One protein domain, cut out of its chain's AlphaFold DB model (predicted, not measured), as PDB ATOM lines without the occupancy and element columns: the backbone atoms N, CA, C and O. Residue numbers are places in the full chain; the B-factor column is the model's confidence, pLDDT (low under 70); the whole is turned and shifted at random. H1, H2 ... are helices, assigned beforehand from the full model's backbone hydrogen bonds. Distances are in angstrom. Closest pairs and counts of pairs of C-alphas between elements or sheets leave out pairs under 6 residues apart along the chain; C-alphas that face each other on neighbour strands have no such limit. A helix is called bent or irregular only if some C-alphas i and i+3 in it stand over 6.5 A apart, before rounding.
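What this domain is: This is residues 3 to 64 of the 75 residues of an uncharacterized protein of Rhizobium leguminosarum (UniProt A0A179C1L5). A long, kinked helix, H3, runs along an elongated body; short H1 packs across it, and short H4 packs on H1. H2 and the loop of residues 20 to 31 make one end. The printed part has 62 residues, with named helices H1 to H4 in chain order and no named strand: all helix, compact, radius of gyration of the C-alphas 10.9 A, spans 31 by 20 by 19 A.

Where its parts are: Find C-alpha 3 at (197.951, 168.602, 128.485); H1 runs from there to residue 9, 10.0 A. Next come H2, residues 16 to 19, and H3, residues 32 to 49, 22.5 A. H3 is irregular: C-alphas 41 and 44 are 7.2 A apart, with a kink of 63 degrees near residue 42. H4, residues 58 to 62, ends at C-alpha 62, (188.306, 179.922, 129.867).

How they stand to each other: H1 touches H3, about perpendicular at 78 degrees; their closest C-alphas, Glu 4 and Tyr 46, are 7.0 A apart. H1 touches H4, closest at the C-alphas of Phe 7 and Ala 59, 4.8 A. H3, with residues 35 to 39 alone, only just touches H4, with 3 pairs of C-alphas within 8 A, the closest being Trp 39 and Ala 59, 7.0 A. H2 is close to H1 but not clearly touching, Trp 3 to Ala 17 being the closest C-alphas at 7.2 A, and is apart from H3 and H4. Every O i to N i+4 pair is within hydrogen-bond range in H1 and H4, and 12 of 14 in H3; H2 is too short for such a pair.

The domain as a whole: The C-alphas farthest apart, Glu 26 and Asp 48, are 31.6 A apart. The printed part has no cut; the link from H2 to H3 is long. Look for pLDDT under 70 at residues 15, 18 to 22 and 51 to 55.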
ATOM      1  N   TRP A   3     198.494 167.250 128.593       76.94
ATOM      2  CA  TRP A   3     197.951 168.602 128.485       76.94
ATOM      3  C   TRP A   3     196.970 168.829 127.330       76.94
ATOM      4  O   TRP A   3     196.128 169.714 127.425       76.94
ATOM      5  N   GLU A   4     197.038 168.049 126.249       80.31
ATOM      6  CA  GLU A   4     196.217 168.284 125.053       80.31
ATOM      7  C   GLU A   4     194.724 168.109 125.352       80.31
ATOM      8  O   GLU A   4     193.913 168.965 124.996       80.31
ATOM      9  N   MET A   5     194.361 167.046 126.075       80.38
ATOM     10  CA  MET A   5     192.969 166.833 126.480       80.38
ATOM     11  C   MET A   5     192.523 167.816 127.548       80.38
ATOM     12  O   MET A   5     191.425 168.352 127.451       80.38
ATOM     13  N   ILE A   6     193.380 168.135 128.515       85.06
ATOM     14  CA  ILE A   6     193.051 169.125 129.543       85.06
ATOM     15  C   ILE A   6     192.796 170.493 128.896       85.06
ATOM     16  O   ILE A   6     191.808 171.150 129.214       85.06
ATOM     17  N   PHE A   7     193.600 170.907 127.916       86.69
ATOM     18  CA  PHE A   7     193.367 172.155 127.192       86.69
ATOM     19  C   PHE A   7     192.111 172.109 126.322       86.69
ATOM     20  O   PHE A   7     191.416 173.120 126.186       86.69
ATOM     21  N   GLN A   8     191.784 170.950 125.752       84.62
ATOM     22  CA  GLN A   8     190.599 170.792 124.919       84.62
ATOM     23  C   GLN A   8     189.300 170.744 125.736       84.62
ATOM     24  O   GLN A   8     188.329 171.394 125.345       84.62
ATOM     25  N   THR A   9     189.275 170.015 126.854       82.31
ATOM     26  CA  THR A   9     188.047 169.667 127.590       82.31
ATOM     27  C   THR A   9     188.006 170.119 129.050       82.31
ATOM     28  O   THR A   9     186.954 169.996 129.673       82.31
ATOM     29  N   GLY A  10     189.112 170.611 129.614       80.81
ATOM     30  CA  GLY A  10     189.216 170.993 131.033       80.81
ATOM     31  C   GLY A  10     189.180 169.812 132.001       80.81
ATOM     32  O   GLY A  10     188.870 169.968 133.178       80.81
ATOM     33  N   ARG A  11     189.436 168.605 131.493       79.81
ATOM     34  CA  ARG A  11     189.393 167.361 132.259       79.81
ATOM     35  C   ARG A  11     190.526 166.452 131.867       79.81
ATOM     36  O   ARG A  11     190.926 166.422 130.703       79.81
ATOM     37  N   ASP A  12     190.949 165.677 132.846       78.38
ATOM     38  CA  ASP A  12     191.824 164.547 132.638       78.38
ATOM     39  C   ASP A  12     190.998 163.262 132.570       78.38
ATOM     40  O   ASP A  12     190.459 162.785 133.566       78.38
ATOM     41  N   TYR A  13     190.848 162.727 131.361       71.31
ATOM     42  CA  TYR A  13     190.107 161.486 131.136       71.31
ATOM     43  C   TYR A  13     190.967 160.232 131.315       71.31
ATOM     44  O   TYR A  13     190.413 159.136 131.385       71.31
ATOM     45  N   PHE A  14     192.293 160.380 131.358       73.69
ATOM     46  CA  PHE A  14     193.232 159.260 131.270       73.69
ATOM     47  C   PHE A  14     194.136 159.129 132.502       73.69
ATOM     48  O   PHE A  14     195.009 158.269 132.513       73.69
ATOM     49  N   ASP A  15     193.904 159.932 133.546       69.12
ATOM     50  CA  ASP A  15     194.767 160.045 134.737       69.12
ATOM     51  C   ASP A  15     196.213 160.491 134.406       69.12
ATOM     52  O   ASP A  15     197.093 160.508 135.266       69.12
ATOM     53  N   ASP A  16     196.459 160.898 133.155       73.88
ATOM     54  CA  ASP A  16     197.750 161.358 132.639       73.88
ATOM     55  C   ASP A  16     198.163 162.696 133.274       73.88
ATOM     56  O   ASP A  16     199.343 163.061 133.278       73.88
ATOM     57  N   ALA A  17     197.209 163.445 133.836       71.56
ATOM     58  CA  ALA A  17     197.490 164.683 134.546       71.56
ATOM     59  C   ALA A  17     198.333 164.426 135.799       71.56
ATOM     60  O   ALA A  17     199.236 165.213 136.095       71.56
ATOM     61  N   LYS A  18     198.105 163.303 136.494       69.19
ATOM     62  CA  LYS A  18     198.897 162.936 137.674       69.19
ATOM     63  C   LYS A  18     200.347 162.632 137.320       69.19
ATOM     64  O   LYS A  18     201.240 163.031 138.066       69.19
ATOM     65  N   ASP A  19     200.589 161.984 136.183       67.94
ATOM     66  CA  ASP A  19     201.946 161.689 135.697       67.94
ATOM     67  C   ASP A  19     202.708 162.983 135.348       67.94
ATOM     68  O   ASP A  19     203.909 163.112 135.580       67.94
ATOM     69  N   ALA A  20     201.972 164.008 134.907       67.06
ATOM     70  CA  ALA A  20     202.481 165.363 134.703       67.06
ATOM     71  C   ALA A  20     202.574 166.214 135.992       67.06
ATOM     72  O   ALA A  20     202.976 167.377 135.916       67.06
ATOM     73  N   GLY A  21     202.228 165.661 137.163       66.75
ATOM     74  CA  GLY A  21     202.284 166.349 138.458       66.75
ATOM     75  C   GLY A  21     201.140 167.336 138.715       66.75
ATOM     76  O   GLY A  21     201.308 168.270 139.496       66.75
ATOM     77  N   ILE A  22     199.999 167.163 138.048       69.75
ATOM     78  CA  ILE A  22     198.817 168.016 138.184       69.75
ATOM     79  C   ILE A  22     197.855 167.372 139.181       69.75
ATOM     80  O   ILE A  22     197.480 166.206 139.042       69.75
ATOM     81  N   GLU A  23     197.413 168.149 140.162       76.81
ATOM     82  CA  GLU A  23     196.358 167.721 141.073       76.81
ATOM     83  C   GLU A  23     194.994 167.815 140.371       76.81
ATOM     84  O   GLU A  23     194.618 168.856 139.823       76.81
ATOM     85  N   VAL A  24     194.269 166.695 140.368       79.94
ATOM     86  CA  VAL A  24     192.898 166.582 139.859       79.94
ATOM     87  C   VAL A  24     191.953 166.258 141.011       79.94
ATOM     88  O   VAL A  24     192.314 165.516 141.927       79.94
ATOM     89  N   ASP A  25     190.746 166.816 140.973       79.50
ATOM     90  CA  ASP A  25     189.705 166.515 141.954       79.50
ATOM     91  C   ASP A  25     189.124 165.096 141.778       79.50
ATOM     92  O   ASP A  25     189.445 164.362 140.839       79.50
ATOM     93  N   GLU A  26     188.220 164.702 142.679       78.06
ATOM     94  CA  GLU A  26     187.521 163.406 142.631       78.06
ATOM     95  C   GLU A  26     186.671 163.196 141.354       78.06
ATOM     96  O   GLU A  26     186.244 162.076 141.073       78.06
ATOM     97  N   TYR A  27     186.440 164.254 140.567       74.94
ATOM     98  CA  TYR A  27     185.692 164.256 139.308       74.94
ATOM     99  C   TYR A  27     186.595 164.360 138.065       74.94
ATOM    100  O   TYR A  27     186.075 164.477 136.945       74.94
ATOM    101  N   GLY A  28     187.923 164.318 138.234       74.38
ATOM    102  CA  GLY A  28     188.900 164.423 137.147       74.38
ATOM    103  C   GLY A  28     189.022 165.830 136.555       74.38
ATOM    104  O   GLY A  28     189.452 165.985 135.407       74.38
ATOM    105  N   ARG A  29     188.604 166.872 137.286       78.56
ATOM    106  CA  ARG A  29     188.901 168.261 136.917       78.56
ATOM    107  C   ARG A  29     190.280 168.624 137.436       78.56
ATOM    108  O   ARG A  29     190.552 168.486 138.625       78.56
ATOM    109  N   ALA A  30     191.130 169.095 136.534       80.94
ATOM    110  CA  ALA A  30     192.411 169.672 136.909       80.94
ATOM    111  C   ALA A  30     192.196 171.031 137.586       80.94
ATOM    112  O   ALA A  30     191.250 171.744 137.251       80.94
ATOM    113  N   ASP A  31     193.076 171.378 138.523       84.62
ATOM    114  CA  ASP A  31     193.054 172.685 139.177       84.62
ATOM    115  C   ASP A  31     193.181 173.831 138.154       84.62
ATOM    116  O   ASP A  31     194.136 173.886 137.375       84.62
ATOM    117  N   ASP A  32     192.227 174.767 138.162       83.56
ATOM    118  CA  ASP A  32     192.162 175.853 137.177       83.56
ATOM    119  C   ASP A  32     193.422 176.732 137.188       83.56
ATOM    120  O   ASP A  32     193.840 177.218 136.135       83.56
ATOM    121  N   ALA A  33     194.062 176.931 138.348       84.12
ATOM    122  CA  ALA A  33     195.284 177.727 138.434       84.12
ATOM    123  C   ALA A  33     196.480 176.980 137.829       84.12
ATOM    124  O   ALA A  33     197.250 177.573 137.064       84.12
ATOM    125  N   ALA A  34     196.603 175.677 138.092       83.19
ATOM    126  CA  ALA A  34     197.607 174.823 137.467       83.19
ATOM    127  C   ALA A  34     197.421 174.750 135.942       83.19
ATOM    128  O   ALA A  34     198.391 174.884 135.186       83.19
ATOM    129  N   VAL A  35     196.176 174.611 135.468       85.88
ATOM    130  CA  VAL A  35     195.886 174.595 134.029       85.88
ATOM    131  C   VAL A  35     196.162 175.951 133.392       85.88
ATOM    132  O   VAL A  35     196.760 175.989 132.318       85.88
ATOM    133  N   ALA A  36     195.802 177.062 134.037       85.69
ATOM    134  CA  ALA A  36     196.109 178.398 133.536       85.69
ATOM    135  C   ALA A  36     197.623 178.624 133.406       85.69
ATOM    136  O   ALA A  36     198.092 179.157 132.396       85.69
ATOM    137  N   GLU A  37     198.405 178.193 134.398       85.88
ATOM    138  CA  GLU A  37     199.863 178.300 134.375       85.88
ATOM    139  C   GLU A  37     200.474 177.472 133.234       85.88
ATOM    140  O   GLU A  37     201.317 177.958 132.470       85.88
ATOM    141  N   ALA A  38     200.019 176.232 133.065       85.25
ATOM    142  CA  ALA A  38     200.472 175.377 131.979       85.25
ATOM    143  C   ALA A  38     200.014 175.877 130.607       85.25
ATOM    144  O   ALA A  38     200.792 175.841 129.656       85.25
ATOM    145  N   TRP A  39     198.800 176.416 130.499       87.00
ATOM    146  CA  TRP A  39     198.291 177.041 129.281       87.00
ATOM    147  C   TRP A  39     199.150 178.237 128.871       87.00
ATOM    148  O   TRP A  39     199.476 178.397 127.697       87.00
ATOM    149  N   GLN A  40     199.620 179.039 129.826       85.88
ATOM    150  CA  GLN A  40     200.556 180.123 129.524       85.88
ATOM    151  C   GLN A  40     201.925 179.625 129.042       85.88
ATOM    152  O   GLN A  40     202.554 180.297 128.229       85.88
ATOM    153  N   ARG A  41     202.401 178.468 129.516       84.25
ATOM    154  CA  ARG A  41     203.729 177.932 129.159       84.25
ATOM    155  C   ARG A  41     203.732 177.104 127.874       84.25
ATOM    156  O   ARG A  41     204.644 177.246 127.066       84.25
ATOM    157  N   LEU A  42     202.736 176.236 127.717       84.19
ATOM    158  CA  LEU A  42     202.653 175.191 126.691       84.19
ATOM    159  C   LEU A  42     201.526 175.444 125.685       84.19
ATOM    160  O   LEU A  42     201.526 174.860 124.605       84.19
ATOM    161  N   GLY A  43     200.575 176.326 126.003       85.25
ATOM    162  CA  GLY A  43     199.421 176.591 125.146       85.25
ATOM    163  C   GLY A  43     199.795 177.180 123.786       85.25
ATOM    164  O   GLY A  43     199.067 176.973 122.824       85.25
ATOM    165  N   GLU A  44     200.938 177.863 123.661       84.81
ATOM    166  CA  GLU A  44     201.449 178.302 122.353       84.81
ATOM    167  C   GLU A  44     201.855 177.116 121.472       84.81
ATOM    168  O   GLU A  44     201.426 177.043 120.325       84.81
ATOM    169  N   GLU A  45     202.644 176.180 122.005       84.06
ATOM    170  CA  GLU A  45     203.070 174.977 121.279       84.06
ATOM    171  C   GLU A  45     201.865 174.098 120.932       84.06
ATOM    172  O   GLU A  45     201.746 173.620 119.805       84.06
ATOM    173  N   TYR A  46     200.922 173.974 121.870       84.44
ATOM    174  CA  TYR A  46     199.645 173.324 121.616       84.44
ATOM    175  C   TYR A  46     198.909 173.988 120.452       84.44
ATOM    176  O   TYR A  46     198.543 173.304 119.509       84.44
ATOM    177  N   MET A  47     198.725 175.312 120.475       82.25
ATOM    178  CA  MET A  47     198.013 176.046 119.423       82.25
ATOM    179  C   MET A  47     198.736 176.028 118.065       82.25
ATOM    180  O   MET A  47     198.065 176.133 117.040       82.25
ATOM    181  N   ASP A  48     200.067 175.903 118.041       83.31
ATOM    182  CA  ASP A  48     200.867 175.762 116.813       83.31
ATOM    183  C   ASP A  48     200.696 174.369 116.185       83.31
ATOM    184  O   ASP A  48     200.514 174.251 114.972       83.31
ATOM    185  N   ASN A  49     200.658 173.324 117.019       79.38
ATOM    186  CA  ASN A  49     200.418 171.945 116.588       79.38
ATOM    187  C   ASN A  49     198.920 171.599 116.440       79.38
ATOM    188  O   ASN A  49     198.560 170.554 115.898       79.38
ATOM    189  N   TRP A  50     198.026 172.463 116.921       76.88
ATOM    190  CA  TRP A  50     196.588 172.221 116.932       76.88
ATOM    191  C   TRP A  50     195.998 172.333 115.522       76.88
ATOM    192  O   TRP A  50     195.803 173.411 114.955       76.88
ATOM    193  N   THR A  51     195.688 171.174 114.948       69.31
ATOM    194  CA  THR A  51     195.150 171.039 113.590       69.31
ATOM    195  C   THR A  51     193.626 171.116 113.511       69.31
ATOM    196  O   THR A  51     193.095 171.431 112.444       69.31
ATOM    197  N   ASP A  52     192.905 170.862 114.609       69.88
ATOM    198  CA  ASP A  52     191.437 170.810 114.605       69.88
ATOM    199  C   ASP A  52     190.805 172.200 114.728       69.88
ATOM    200  O   ASP A  52     190.258 172.563 115.756       69.88
ATOM    201  N   LYS A  53     190.823 173.007 113.667       65.50
ATOM    202  CA  LYS A  53     190.294 174.389 113.704       65.50
ATOM    203  C   LYS A  53     188.778 174.502 113.932       65.50
ATOM    204  O   LYS A  53     188.265 175.620 114.023       65.50
ATOM    205  N   HIS A  54     188.056 173.385 113.986       64.94
ATOM    206  CA  HIS A  54     186.600 173.363 114.098       64.94
ATOM    207  C   HIS A  54     186.102 173.551 115.537       64.94
ATOM    208  O   HIS A  54     184.994 174.060 115.715       64.94
ATOM    209  N   SER A  55     186.918 173.239 116.551       69.44
ATOM    210  CA  SER A  55     186.481 173.261 117.953       69.44
ATOM    211  C   SER A  55     187.438 174.041 118.846       69.44
ATOM    212  O   SER A  55     188.435 173.500 119.305       69.44
ATOM    213  N   LYS A  56     187.131 175.311 119.148       79.81
ATOM    214  CA  LYS A  56     187.973 176.126 120.046       79.81
ATOM    215  C   LYS A  56     188.237 175.374 121.364       79.81
ATOM    216  O   LYS A  56     187.261 174.983 122.008       79.81
ATOM    217  N   PRO A  57     189.508 175.203 121.777       85.44
ATOM    218  CA  PRO A  57     189.832 174.472 122.994       85.44
ATOM    219  C   PRO A  57     189.232 175.181 124.210       85.44
ATOM    220  O   PRO A  57     189.177 176.416 124.248       85.44
ATOM    221  N   TRP A  58     188.777 174.408 125.198       87.75
ATOM    222  CA  TRP A  58     188.201 174.948 126.428       87.75
ATOM    223  C   TRP A  58     189.142 175.955 127.101       87.75
ATOM    224  O   TRP A  58     188.694 177.048 127.436       87.75
ATOM    225  N   ALA A  59     190.444 175.664 127.173       86.50
ATOM    226  CA  ALA A  59     191.435 176.554 127.778       86.50
ATOM    227  C   ALA A  59     191.532 177.919 127.072       86.50
ATOM    228  O   ALA A  59     191.712 178.940 127.728       86.50
ATOM    229  N   LEU A  60     191.320 177.975 125.751       87.31
ATOM    230  CA  LEU A  60     191.253 179.244 125.016       87.31
ATOM    231  C   LEU A  60     189.991 180.044 125.361       87.31
ATOM    232  O   LEU A  60     190.007 181.273 125.302       87.31
ATOM    233  N   ARG A  61     188.885 179.363 125.678       86.38
ATOM    234  CA  ARG A  61     187.631 180.008 126.087       86.38
ATOM    235  C   ARG A  61     187.680 180.476 127.540       86.38
ATOM    236  O   ARG A  61     187.175 181.557 127.812       86.38
ATOM    237  N   GLU A  62     188.267 179.673 128.423       88.69
ATOM    238  CA  GLU A  62     188.306 179.922 129.867       88.69
ATOM    239  C   GLU A  62     189.424 180.899 130.252       88.69
ATOM    240  O   GLU A  62     189.185 181.899 130.923       88.69
ATOM    241  N   PHE A  63     190.643 180.662 129.762       86.19
ATOM    242  CA  PHE A  63     191.832 181.440 130.132       86.19
ATOM    243  C   PHE A  63     192.239 182.472 129.075       86.19
ATOM    244  O   PHE A  63     193.119 183.299 129.313       86.19
ATOM    245  N   GLY A  64     191.606 182.450 127.901       85.69
ATOM    246  CA  GLY A  64     191.948 183.337 126.793       85.69
ATOM    247  C   GLY A  64     193.181 182.873 126.019       85.69
ATOM    248  O   GLY A  64     193.541 181.695 126.013       85.69
TER     249      GLY A  64